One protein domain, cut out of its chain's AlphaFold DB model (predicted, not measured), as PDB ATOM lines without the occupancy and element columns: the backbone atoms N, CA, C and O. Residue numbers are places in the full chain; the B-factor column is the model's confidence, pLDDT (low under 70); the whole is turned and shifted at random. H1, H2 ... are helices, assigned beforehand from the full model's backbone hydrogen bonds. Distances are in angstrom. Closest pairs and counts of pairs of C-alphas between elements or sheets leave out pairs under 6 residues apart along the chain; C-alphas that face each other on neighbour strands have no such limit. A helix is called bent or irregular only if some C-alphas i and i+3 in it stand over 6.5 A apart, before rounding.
ATOM      1  N   VAL A   2      -0.010  55.844  -2.295       52.22
ATOM      2  CA  VAL A   2      -0.906  56.974  -2.569       52.22
ATOM      3  C   VAL A   2      -0.001  58.179  -2.751       52.22
ATOM      4  O   VAL A   2       0.650  58.587  -1.798       52.22
ATOM      5  N   GLU A   3       0.044  58.723  -3.959       58.47
ATOM      6  CA  GLU A   3       0.532  60.081  -4.199       58.47
ATOM      7  C   GLU A   3      -0.673  60.928  -4.622       58.47
ATOM      8  O   GLU A   3      -1.459  60.523  -5.481       58.47
ATOM      9  N   ASN A   4      -0.846  62.094  -3.996       52.41
ATOM     10  CA  ASN A   4      -1.830  63.117  -4.377       52.41
ATOM     11  C   ASN A   4      -3.309  62.676  -4.406       52.41
ATOM     12  O   ASN A   4      -4.050  63.018  -5.327       52.41
ATOM     13  N   GLY A   5      -3.769  61.916  -3.404       59.94
ATOM     14  CA  GLY A   5      -5.204  61.653  -3.196       59.94
ATOM     15  C   GLY A   5      -5.892  60.795  -4.269       59.94
ATOM     16  O   GLY A   5      -7.097  60.563  -4.184       59.94
ATOM     17  N   LYS A   6      -5.150  60.277  -5.255       57.59
ATOM     18  CA  LYS A   6      -5.649  59.337  -6.265       57.59
ATOM     19  C   LYS A   6      -5.147  57.934  -5.933       57.59
ATOM     20  O   LYS A   6      -3.957  57.722  -5.704       57.59
ATOM     21  N   ARG A   7      -6.059  56.954  -5.890       61.66
ATOM     22  CA  ARG A   7      -5.698  55.535  -5.750       61.66
ATOM     23  C   ARG A   7      -4.920  55.125  -7.000       61.66
ATOM     24  O   ARG A   7      -5.517  54.904  -8.048       61.66
ATOM     25  N   LEU A   8      -3.594  55.057  -6.899       64.62
ATOM     26  CA  LEU A   8      -2.752  54.511  -7.957       64.62
ATOM     27  C   LEU A   8      -3.094  53.026  -8.096       64.62
ATOM     28  O   LEU A   8      -2.808  52.225  -7.201       64.62
ATOM     29  N   ILE A   9      -3.754  52.674  -9.199       77.31
ATOM     30  CA  ILE A   9      -3.985  51.281  -9.568       77.31
ATOM     31  C   ILE A   9      -2.603  50.674  -9.810       77.31
ATOM     32  O   ILE A   9      -1.911  51.025 -10.762       77.31
ATOM     33  N   THR A  10      -2.163  49.820  -8.889       83.88
ATOM     34  CA  THR A  10      -0.864  49.159  -9.018       83.88
ATOM     35  C   THR A  10      -0.938  48.084 -10.104       83.88
ATOM     36  O   THR A  10      -1.996  47.478 -10.279       83.88
ATOM     37  N   PRO A  11       0.170  47.771 -10.800       80.94
ATOM     38  CA  PRO A  11       0.219  46.653 -11.747       80.94
ATOM     39  C   PRO A  11      -0.297  45.329 -11.152       80.94
ATOM     40  O   PRO A  11      -0.957  44.554 -11.836       80.94
ATOM     41  N   MET A  12      -0.092  45.114  -9.846       80.81
ATOM     42  CA  MET A  12      -0.614  43.958  -9.107       80.81
ATOM     43  C   MET A  12      -2.144  43.865  -9.090       80.81
ATOM     44  O   MET A  12      -2.674  42.759  -9.082       80.81
ATOM     45  N   PHE A  13      -2.864  44.991  -9.111       85.81
ATOM     46  CA  PHE A  13      -4.326  44.975  -9.183       85.81
ATOM     47  C   PHE A  13      -4.805  44.332 -10.488       85.81
ATOM     48  O   PHE A  13      -5.637  43.431 -10.456       85.81
ATOM     49  N   PHE A  14      -4.228  44.735 -11.624       89.19
ATOM     50  CA  PHE A  14      -4.568  44.154 -12.925       89.19
ATOM     51  C   PHE A  14      -4.189  42.677 -13.012       89.19
ATOM     52  O   PHE A  14      -4.965  41.896 -13.550       89.19
ATOM     53  N   VAL A  15      -3.045  42.278 -12.445       85.75
ATOM     54  CA  VAL A  15      -2.635  40.867 -12.389       85.75
ATOM     55  C   VAL A  15      -3.641  40.036 -11.589       85.75
ATOM     56  O   VAL A  15      -4.095  39.008 -12.078       85.75
ATOM     57  N   ILE A  16      -4.048  40.490 -10.398       83.38
ATOM     58  CA  ILE A  16      -5.028  39.777  -9.561       83.38
ATOM     59  C   ILE A  16      -6.387  39.676 -10.264       83.38
ATOM     60  O   ILE A  16      -6.986  38.604 -10.272       83.38
ATOM     61  N   VAL A  17      -6.857  40.765 -10.883       89.75
ATOM     62  CA  VAL A  17      -8.120  40.765 -11.639       89.75
ATOM     63  C   VAL A  17      -8.037  39.818 -12.833       89.75
ATOM     64  O   VAL A  17      -8.913  38.978 -12.991       89.75
ATOM     65  N   ALA A  18      -6.976  39.889 -13.639       89.62
ATOM     66  CA  ALA A  18      -6.805  39.019 -14.799       89.62
ATOM     67  C   ALA A  18      -6.752  37.536 -14.404       89.62
ATOM     68  O   ALA A  18      -7.398  36.712 -15.049       89.62
ATOM     69  N   LEU A  19      -6.029  37.198 -13.331       85.12
ATOM     70  CA  LEU A  19      -5.953  35.832 -12.810       85.12
ATOM     71  C   LEU A  19      -7.317  35.334 -12.322       85.12
ATOM     72  O   LEU A  19      -7.752  34.270 -12.750       85.12
ATOM     73  N   GLY A  20      -8.018  36.118 -11.497       84.69
ATOM     74  CA  GLY A  20      -9.340  35.746 -10.986       84.69
ATOM     75  C   GLY A  20     -10.407  35.650 -12.080       84.69
ATOM     76  O   GLY A  20     -11.231  34.743 -12.063       84.69
ATOM     77  N   SER A  21     -10.377  36.545 -13.072       88.88
ATOM     78  CA  SER A  21     -11.288  36.485 -14.221       88.88
ATOM     79  C   SER A  21     -11.004  35.284 -15.121       88.88
ATOM     80  O   SER A  21     -11.941  34.647 -15.589       88.88
ATOM     81  N   THR A  22      -9.732  34.956 -15.355       86.88
ATOM     82  CA  THR A  22      -9.350  33.796 -16.174       86.88
ATOM     83  C   THR A  22      -9.758  32.487 -15.501       86.88
ATOM     84  O   THR A  22     -10.290  31.605 -16.168       86.88
ATOM     85  N   ASP A  23      -9.573  32.380 -14.183       85.00
ATOM     86  CA  ASP A  23      -9.997  31.218 -13.396       85.00
ATOM     87  C   ASP A  23     -11.522  31.031 -13.438       85.00
ATOM     88  O   ASP A  23     -12.005  29.949 -13.763       85.00
ATOM     89  N   LEU A  24     -12.288  32.114 -13.251       84.00
ATOM     90  CA  LEU A  24     -13.749  32.084 -13.354       84.00
ATOM     91  C   LEU A  24     -14.237  31.676 -14.755       84.00
ATOM     92  O   LEU A  24     -15.211  30.936 -14.875       84.00
ATOM     93  N   LEU A  25     -13.573  32.147 -15.816       87.06
ATOM     94  CA  LEU A  25     -13.897  31.749 -17.189       87.06
ATOM     95  C   LEU A  25     -13.583  30.268 -17.439       87.06
ATOM     96  O   LEU A  25     -14.380  29.586 -18.077       87.06
ATOM     97  N   PHE A  26     -12.467  29.753 -16.916       81.00
ATOM     98  CA  PHE A  26     -12.141  28.326 -17.012       81.00
ATOM     99  C   PHE A  26     -13.045  27.441 -16.149       81.00
ATOM    100  O   PHE A  26     -13.302  26.293 -16.518       81.00
ATOM    101  N   ALA A  27     -13.587  27.975 -15.054       81.50
ATOM    102  CA  ALA A  27     -14.550  27.282 -14.209       81.50
ATOM    103  C   ALA A  27     -15.827  26.876 -14.967       81.50
ATOM    104  O   ALA A  27     -16.460  25.891 -14.601       81.50
ATOM    105  N   LEU A  28     -16.189  27.574 -16.052       81.12
ATOM    106  CA  LEU A  28     -17.363  27.239 -16.867       81.12
ATOM    107  C   LEU A  28     -17.291  25.840 -17.494       81.12
ATOM    108  O   LEU A  28     -18.326  25.198 -17.645       81.12
ATOM    109  N   ASP A  29     -16.091  25.372 -17.835       80.00
ATOM    110  CA  ASP A  29     -15.871  24.031 -18.393       80.00
ATOM    111  C   ASP A  29     -15.401  23.045 -17.311       80.00
ATOM    112  O   ASP A  29     -15.849  21.897 -17.247       80.00
ATOM    113  N   SER A  30     -14.553  23.500 -16.379       84.25
ATOM    114  CA  SER A  30     -14.000  22.615 -15.349       84.25
ATOM    115  C   SER A  30     -15.006  22.240 -14.252       84.25
ATOM    116  O   SER A  30     -14.905  21.142 -13.704       84.25
ATOM    117  N   ILE A  31     -16.011  23.078 -13.953       81.69
ATOM    118  CA  ILE A  31     -17.055  22.762 -12.962       81.69
ATOM    119  C   ILE A  31     -17.956  21.616 -13.448       81.69
ATOM    120  O   ILE A  31     -18.042  20.622 -12.722       81.69
ATOM    121  N   PRO A  32     -18.598  21.671 -14.638       80.44
ATOM    122  CA  PRO A  32     -19.403  20.550 -15.126       80.44
ATOM    123  C   PRO A  32     -18.610  19.243 -15.210       80.44
ATOM    124  O   PRO A  32     -19.114  18.189 -14.825       80.44
ATOM    125  N   ALA A  33     -17.346  19.312 -15.641       84.44
ATOM    126  CA  ALA A  33     -16.476  18.144 -15.729       84.44
ATOM    127  C   ALA A  33     -16.182  17.514 -14.355       84.44
ATOM    128  O   ALA A  33     -16.262  16.292 -14.205       84.44
ATOM    129  N   ILE A  34     -15.873  18.325 -13.336       83.19
ATOM    130  CA  ILE A  34     -15.596  17.825 -11.981       83.19
ATOM    131  C   ILE A  34     -16.873  17.290 -11.322       83.19
ATOM    132  O   ILE A  34     -16.818  16.222 -10.714       83.19
ATOM    133  N   TYR A  35     -18.018  17.962 -11.482       81.25
ATOM    134  CA  TYR A  35     -19.298  17.469 -10.952       81.25
ATOM    135  C   TYR A  35     -19.773  16.170 -11.621       81.25
ATOM    136  O   TYR A  35     -20.520  15.403 -11.013       81.25
ATOM    137  N   GLY A  36     -19.296  15.877 -12.834       81.50
ATOM    138  CA  GLY A  36     -19.463  14.572 -13.476       81.50
ATOM    139  C   GLY A  36     -18.658  13.438 -12.821       81.50
ATOM    140  O   GLY A  36     -19.014  12.274 -12.989       81.50
ATOM    141  N   LEU A  37     -17.596  13.754 -12.066       85.06
ATOM    142  CA  LEU A  37     -16.730  12.782 -11.380       85.06
ATOM    143  C   LEU A  37     -16.980  12.701  -9.870       85.06
ATOM    144  O   LEU A  37     -16.826  11.635  -9.276       85.06
ATOM    145  N   THR A  38     -17.330  13.817  -9.235       86.75
ATOM    146  CA  THR A  38     -17.587  13.901  -7.797       86.75
ATOM    147  C   THR A  38     -18.700  14.896  -7.512       86.75
ATOM    148  O   THR A  38     -18.695  16.005  -8.028       86.75
ATOM    149  N   GLN A  39     -19.649  14.520  -6.657       83.88
ATOM    150  CA  GLN A  39     -20.748  15.407  -6.263       83.88
ATOM    151  C   GLN A  39     -20.462  16.177  -4.970       83.88
ATOM    152  O   GLN A  39     -21.307  16.947  -4.531       83.88
ATOM    153  N   GLU A  40     -19.280  15.994  -4.374       90.06
ATOM    154  CA  GLU A  40     -18.895  16.611  -3.105       90.06
ATOM    155  C   GLU A  40     -18.380  18.048  -3.315       90.06
ATOM    156  O   GLU A  40     -17.226  18.232  -3.731       90.06
ATOM    157  N   PRO A  41     -19.158  19.099  -2.982       85.44
ATOM    158  CA  PRO A  41     -18.785  20.488  -3.273       85.44
ATOM    159  C   PRO A  41     -17.521  20.926  -2.526       85.44
ATOM    160  O   PRO A  41     -16.774  21.784  -2.997       85.44
ATOM    161  N   PHE A  42     -17.250  20.304  -1.373       89.00
ATOM    162  CA  PHE A  42     -16.039  20.536  -0.593       89.00
ATOM    163  C   PHE A  42     -14.765  20.183  -1.374       89.00
ATOM    164  O   PHE A  42     -13.786  20.929  -1.301       89.00
ATOM    165  N   LEU A  43     -14.774  19.095  -2.155       88.19
ATOM    166  CA  LEU A  43     -13.626  18.699  -2.978       88.19
ATOM    167  C   LEU A  43     -13.401  19.691  -4.124       88.19
ATOM    168  O   LEU A  43     -12.265  20.095  -4.366       88.19
ATOM    169  N   VAL A  44     -14.481  20.142  -4.772       86.12
ATOM    170  CA  VAL A  44     -14.421  21.133  -5.860       86.12
ATOM    171  C   VAL A  44     -13.881  22.472  -5.356       86.12
ATOM    172  O   VAL A  44     -12.983  23.057  -5.965       86.12
ATOM    173  N   PHE A  45     -14.393  22.942  -4.218       85.62
ATOM    174  CA  PHE A  45     -13.945  24.179  -3.585       85.62
ATOM    175  C   PHE A  45     -12.473  24.096  -3.167       85.62
ATOM    176  O   PHE A  45     -11.676  24.970  -3.511       85.62
ATOM    177  N   THR A  46     -12.091  23.020  -2.478       89.31
ATOM    178  CA  THR A  46     -10.722  22.843  -1.982       89.31
ATOM    179  C   THR A  46      -9.715  22.736  -3.130       89.31
ATOM    180  O   THR A  46      -8.648  23.342  -3.050       89.31
ATOM    181  N   ALA A  47     -10.054  22.042  -4.223       87.88
ATOM    182  CA  ALA A  47      -9.194  21.928  -5.401       87.88
ATOM    183  C   ALA A  47      -8.925  23.289  -6.074       87.88
ATOM    184  O   ALA A  47      -7.774  23.595  -6.388       87.88
ATOM    185  N   ASN A  48      -9.953  24.132  -6.237       85.56
ATOM    186  CA  ASN A  48      -9.798  25.473  -6.821       85.56
ATOM    187  C   ASN A  48      -9.007  26.416  -5.902       85.56
ATOM    188  O   ASN A  48      -8.093  27.109  -6.351       85.56
ATOM    189  N   VAL A  49      -9.285  26.401  -4.592       86.12
ATOM    190  CA  VAL A  49      -8.513  27.195  -3.620       86.12
ATOM    191  C   VAL A  49      -7.042  26.771  -3.613       86.12
ATOM    192  O   VAL A  49      -6.157  27.626  -3.603       86.12
ATOM    193  N   PHE A  50      -6.759  25.468  -3.680       86.56
ATOM    194  CA  PHE A  50      -5.391  24.958  -3.758       86.56
ATOM    195  C   PHE A  50      -4.683  25.383  -5.055       86.56
ATOM    196  O   PHE A  50      -3.520  25.798  -5.008       86.56
ATOM    197  N   ALA A  51      -5.388  25.361  -6.194       84.12
ATOM    198  CA  ALA A  51      -4.865  25.839  -7.476       84.12
ATOM    199  C   ALA A  51      -4.452  27.323  -7.413       84.12
ATOM    200  O   ALA A  51      -3.352  27.680  -7.848       84.12
ATOM    201  N   LEU A  52      -5.272  28.177  -6.790       82.56
ATOM    202  CA  LEU A  52      -4.956  29.596  -6.593       82.56
ATOM    203  C   LEU A  52      -3.821  29.821  -5.578       82.56
ATOM    204  O   LEU A  52      -2.961  30.678  -5.796       82.56
ATOM    205  N   MET A  53      -3.763  29.045  -4.489       87.12
ATOM    206  CA  MET A  53      -2.705  29.157  -3.472       87.12
ATOM    207  C   MET A  53      -1.310  28.801  -4.019       87.12
ATOM    208  O   MET A  53      -0.326  29.458  -3.667       87.12
ATOM    209  N   GLY A  54      -1.208  27.804  -4.904       86.31
ATOM    210  CA  GLY A  54       0.060  27.382  -5.522       86.31
ATOM    211  C   GLY A  54       0.591  28.323  -6.614       86.31
ATOM    212  O   GLY A  54       1.760  28.237  -7.008       86.31
ATOM    213  N   LEU A  55      -0.236  29.259  -7.085       83.00
ATOM    214  CA  LEU A  55       0.036  30.068  -8.270       83.00
ATOM    215  C   LEU A  55       1.315  30.909  -8.156       83.00
ATOM    216  O   LEU A  55       2.039  31.051  -9.137       83.00
ATOM    217  N   ARG A  56       1.648  31.440  -6.969       81.25
ATOM    218  CA  ARG A  56       2.851  32.279  -6.794       81.25
ATOM    219  C   ARG A  56       4.143  31.519  -7.106       81.25
ATOM    220  O   ARG A  56       5.042  32.084  -7.724       81.25
ATOM    221  N   GLN A  57       4.249  30.265  -6.670       83.38
ATOM    222  CA  GLN A  57       5.423  29.437  -6.956       83.38
ATOM    223  C   GLN A  57       5.416  28.962  -8.408       83.38
ATOM    224  O   GLN A  57       6.451  28.982  -9.076       83.38
ATOM    225  N   LEU A  58       4.234  28.611  -8.915       85.19
ATOM    226  CA  LEU A  58       4.077  28.166 -10.288       85.19
ATOM    227  C   LEU A  58       4.370  29.292 -11.288       85.19
ATOM    228  O   LEU A  58       5.012  29.024 -12.289       85.19
ATOM    229  N   TYR A  59       4.018  30.550 -11.010       80.94
ATOM    230  CA  TYR A  59       4.293  31.691 -11.894       80.94
ATOM    231  C   TYR A  59       5.791  31.852 -12.190       80.94
ATOM    232  O   TYR A  59       6.182  32.072 -13.336       80.94
ATOM    233  N   PHE A  60       6.642  31.679 -11.174       80.94
ATOM    234  CA  PHE A  60       8.093  31.730 -11.350       80.94
ATOM    235  C   PHE A  60       8.605  30.577 -12.226       80.94
ATOM    236  O   PHE A  60       9.421  30.791 -13.122       80.94
ATOM    237  N   LEU A  61       8.083  29.365 -12.017       86.12
ATOM    238  CA  LEU A  61       8.434  28.192 -12.819       86.12
ATOM    239  C   LEU A  61       7.927  28.310 -14.269       86.12
ATOM    240  O   LEU A  61       8.669  28.074 -15.222       86.12
ATOM    241  N   ILE A  62       6.669  28.720 -14.434       81.94
ATOM    242  CA  ILE A  62       5.975  28.914 -15.710       81.94
ATOM    243  C   ILE A  62       6.683  29.975 -16.544       81.94
ATOM    244  O   ILE A  62       6.794  29.786 -17.748       81.94
ATOM    245  N   GLY A  63       7.227  31.040 -15.948       80.50
ATOM    246  CA  GLY A  63       8.005  32.040 -16.687       80.50
ATOM    247  C   GLY A  63       9.151  31.423 -17.503       80.50
ATOM    248  O   GLY A  63       9.319  31.748 -18.677       80.50
ATOM    249  N   GLY A  64       9.883  30.467 -16.922       78.38
ATOM    250  CA  GLY A  64      10.941  29.730 -17.623       78.38
ATOM    251  C   GLY A  64      10.419  28.659 -18.587       78.38
ATOM    252  O   GLY A  64      11.039  28.397 -19.618       78.38
TER     253      GLY A  64
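What this domain is: This is residues 2 to 64 of the 146 residues of the protein "TerC family protein" of Propionibacterium sp (UniProt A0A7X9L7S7). A tail, residues 2 to 10, leads into a long kinked helix, H1; the chain then folds back into H2a, which makes an open V with H1's far end, and H2b, residues 56 to 64, sticks out. The printed part has 63 residues with two named helices, H1 then H2, and no named strand: all helix. It is only just loose, close to extended, with radius of gyration of the C-alphas 15.9 A and spans of 52 by 29 by 18 A.

How they stand to each other: H1, residues 11 to 35, has a kink of 48 degrees near residue 29. H2, residues 41 to 64, assigned as one helix by its hydrogen bonds, is bent: C-alphas 53 and 56 are 7.2 A apart. Its arms, H2a to residue 53 and H2b from residue 56, stand at a steep tilt of 58 degrees. H1 and H2a, a helical hairpin, only just touch, with 3 pairs of C-alphas within 8 A, the closest those of Ile 34 and Val 44, 7.1 A; the tilt is shallow, 31 degrees, opposite ways. Every O i to N i+4 pair is within hydrogen-bond range in H2a, 18 of 21 in H1, 3 of 5 in H2b.

Where its parts are: H1 spans 35.1 A from C-alpha 11 at (0.219, 46.653, -11.747). H2a spans 18.3 A; H2b spans 13.8 A, ending at C-alpha 64 at (10.941, 29.730, -17.623).

The domain as a whole: The printed part has no cut, the link from H1 to H2 is tight, and residues 2 to 8 have pLDDT under 70.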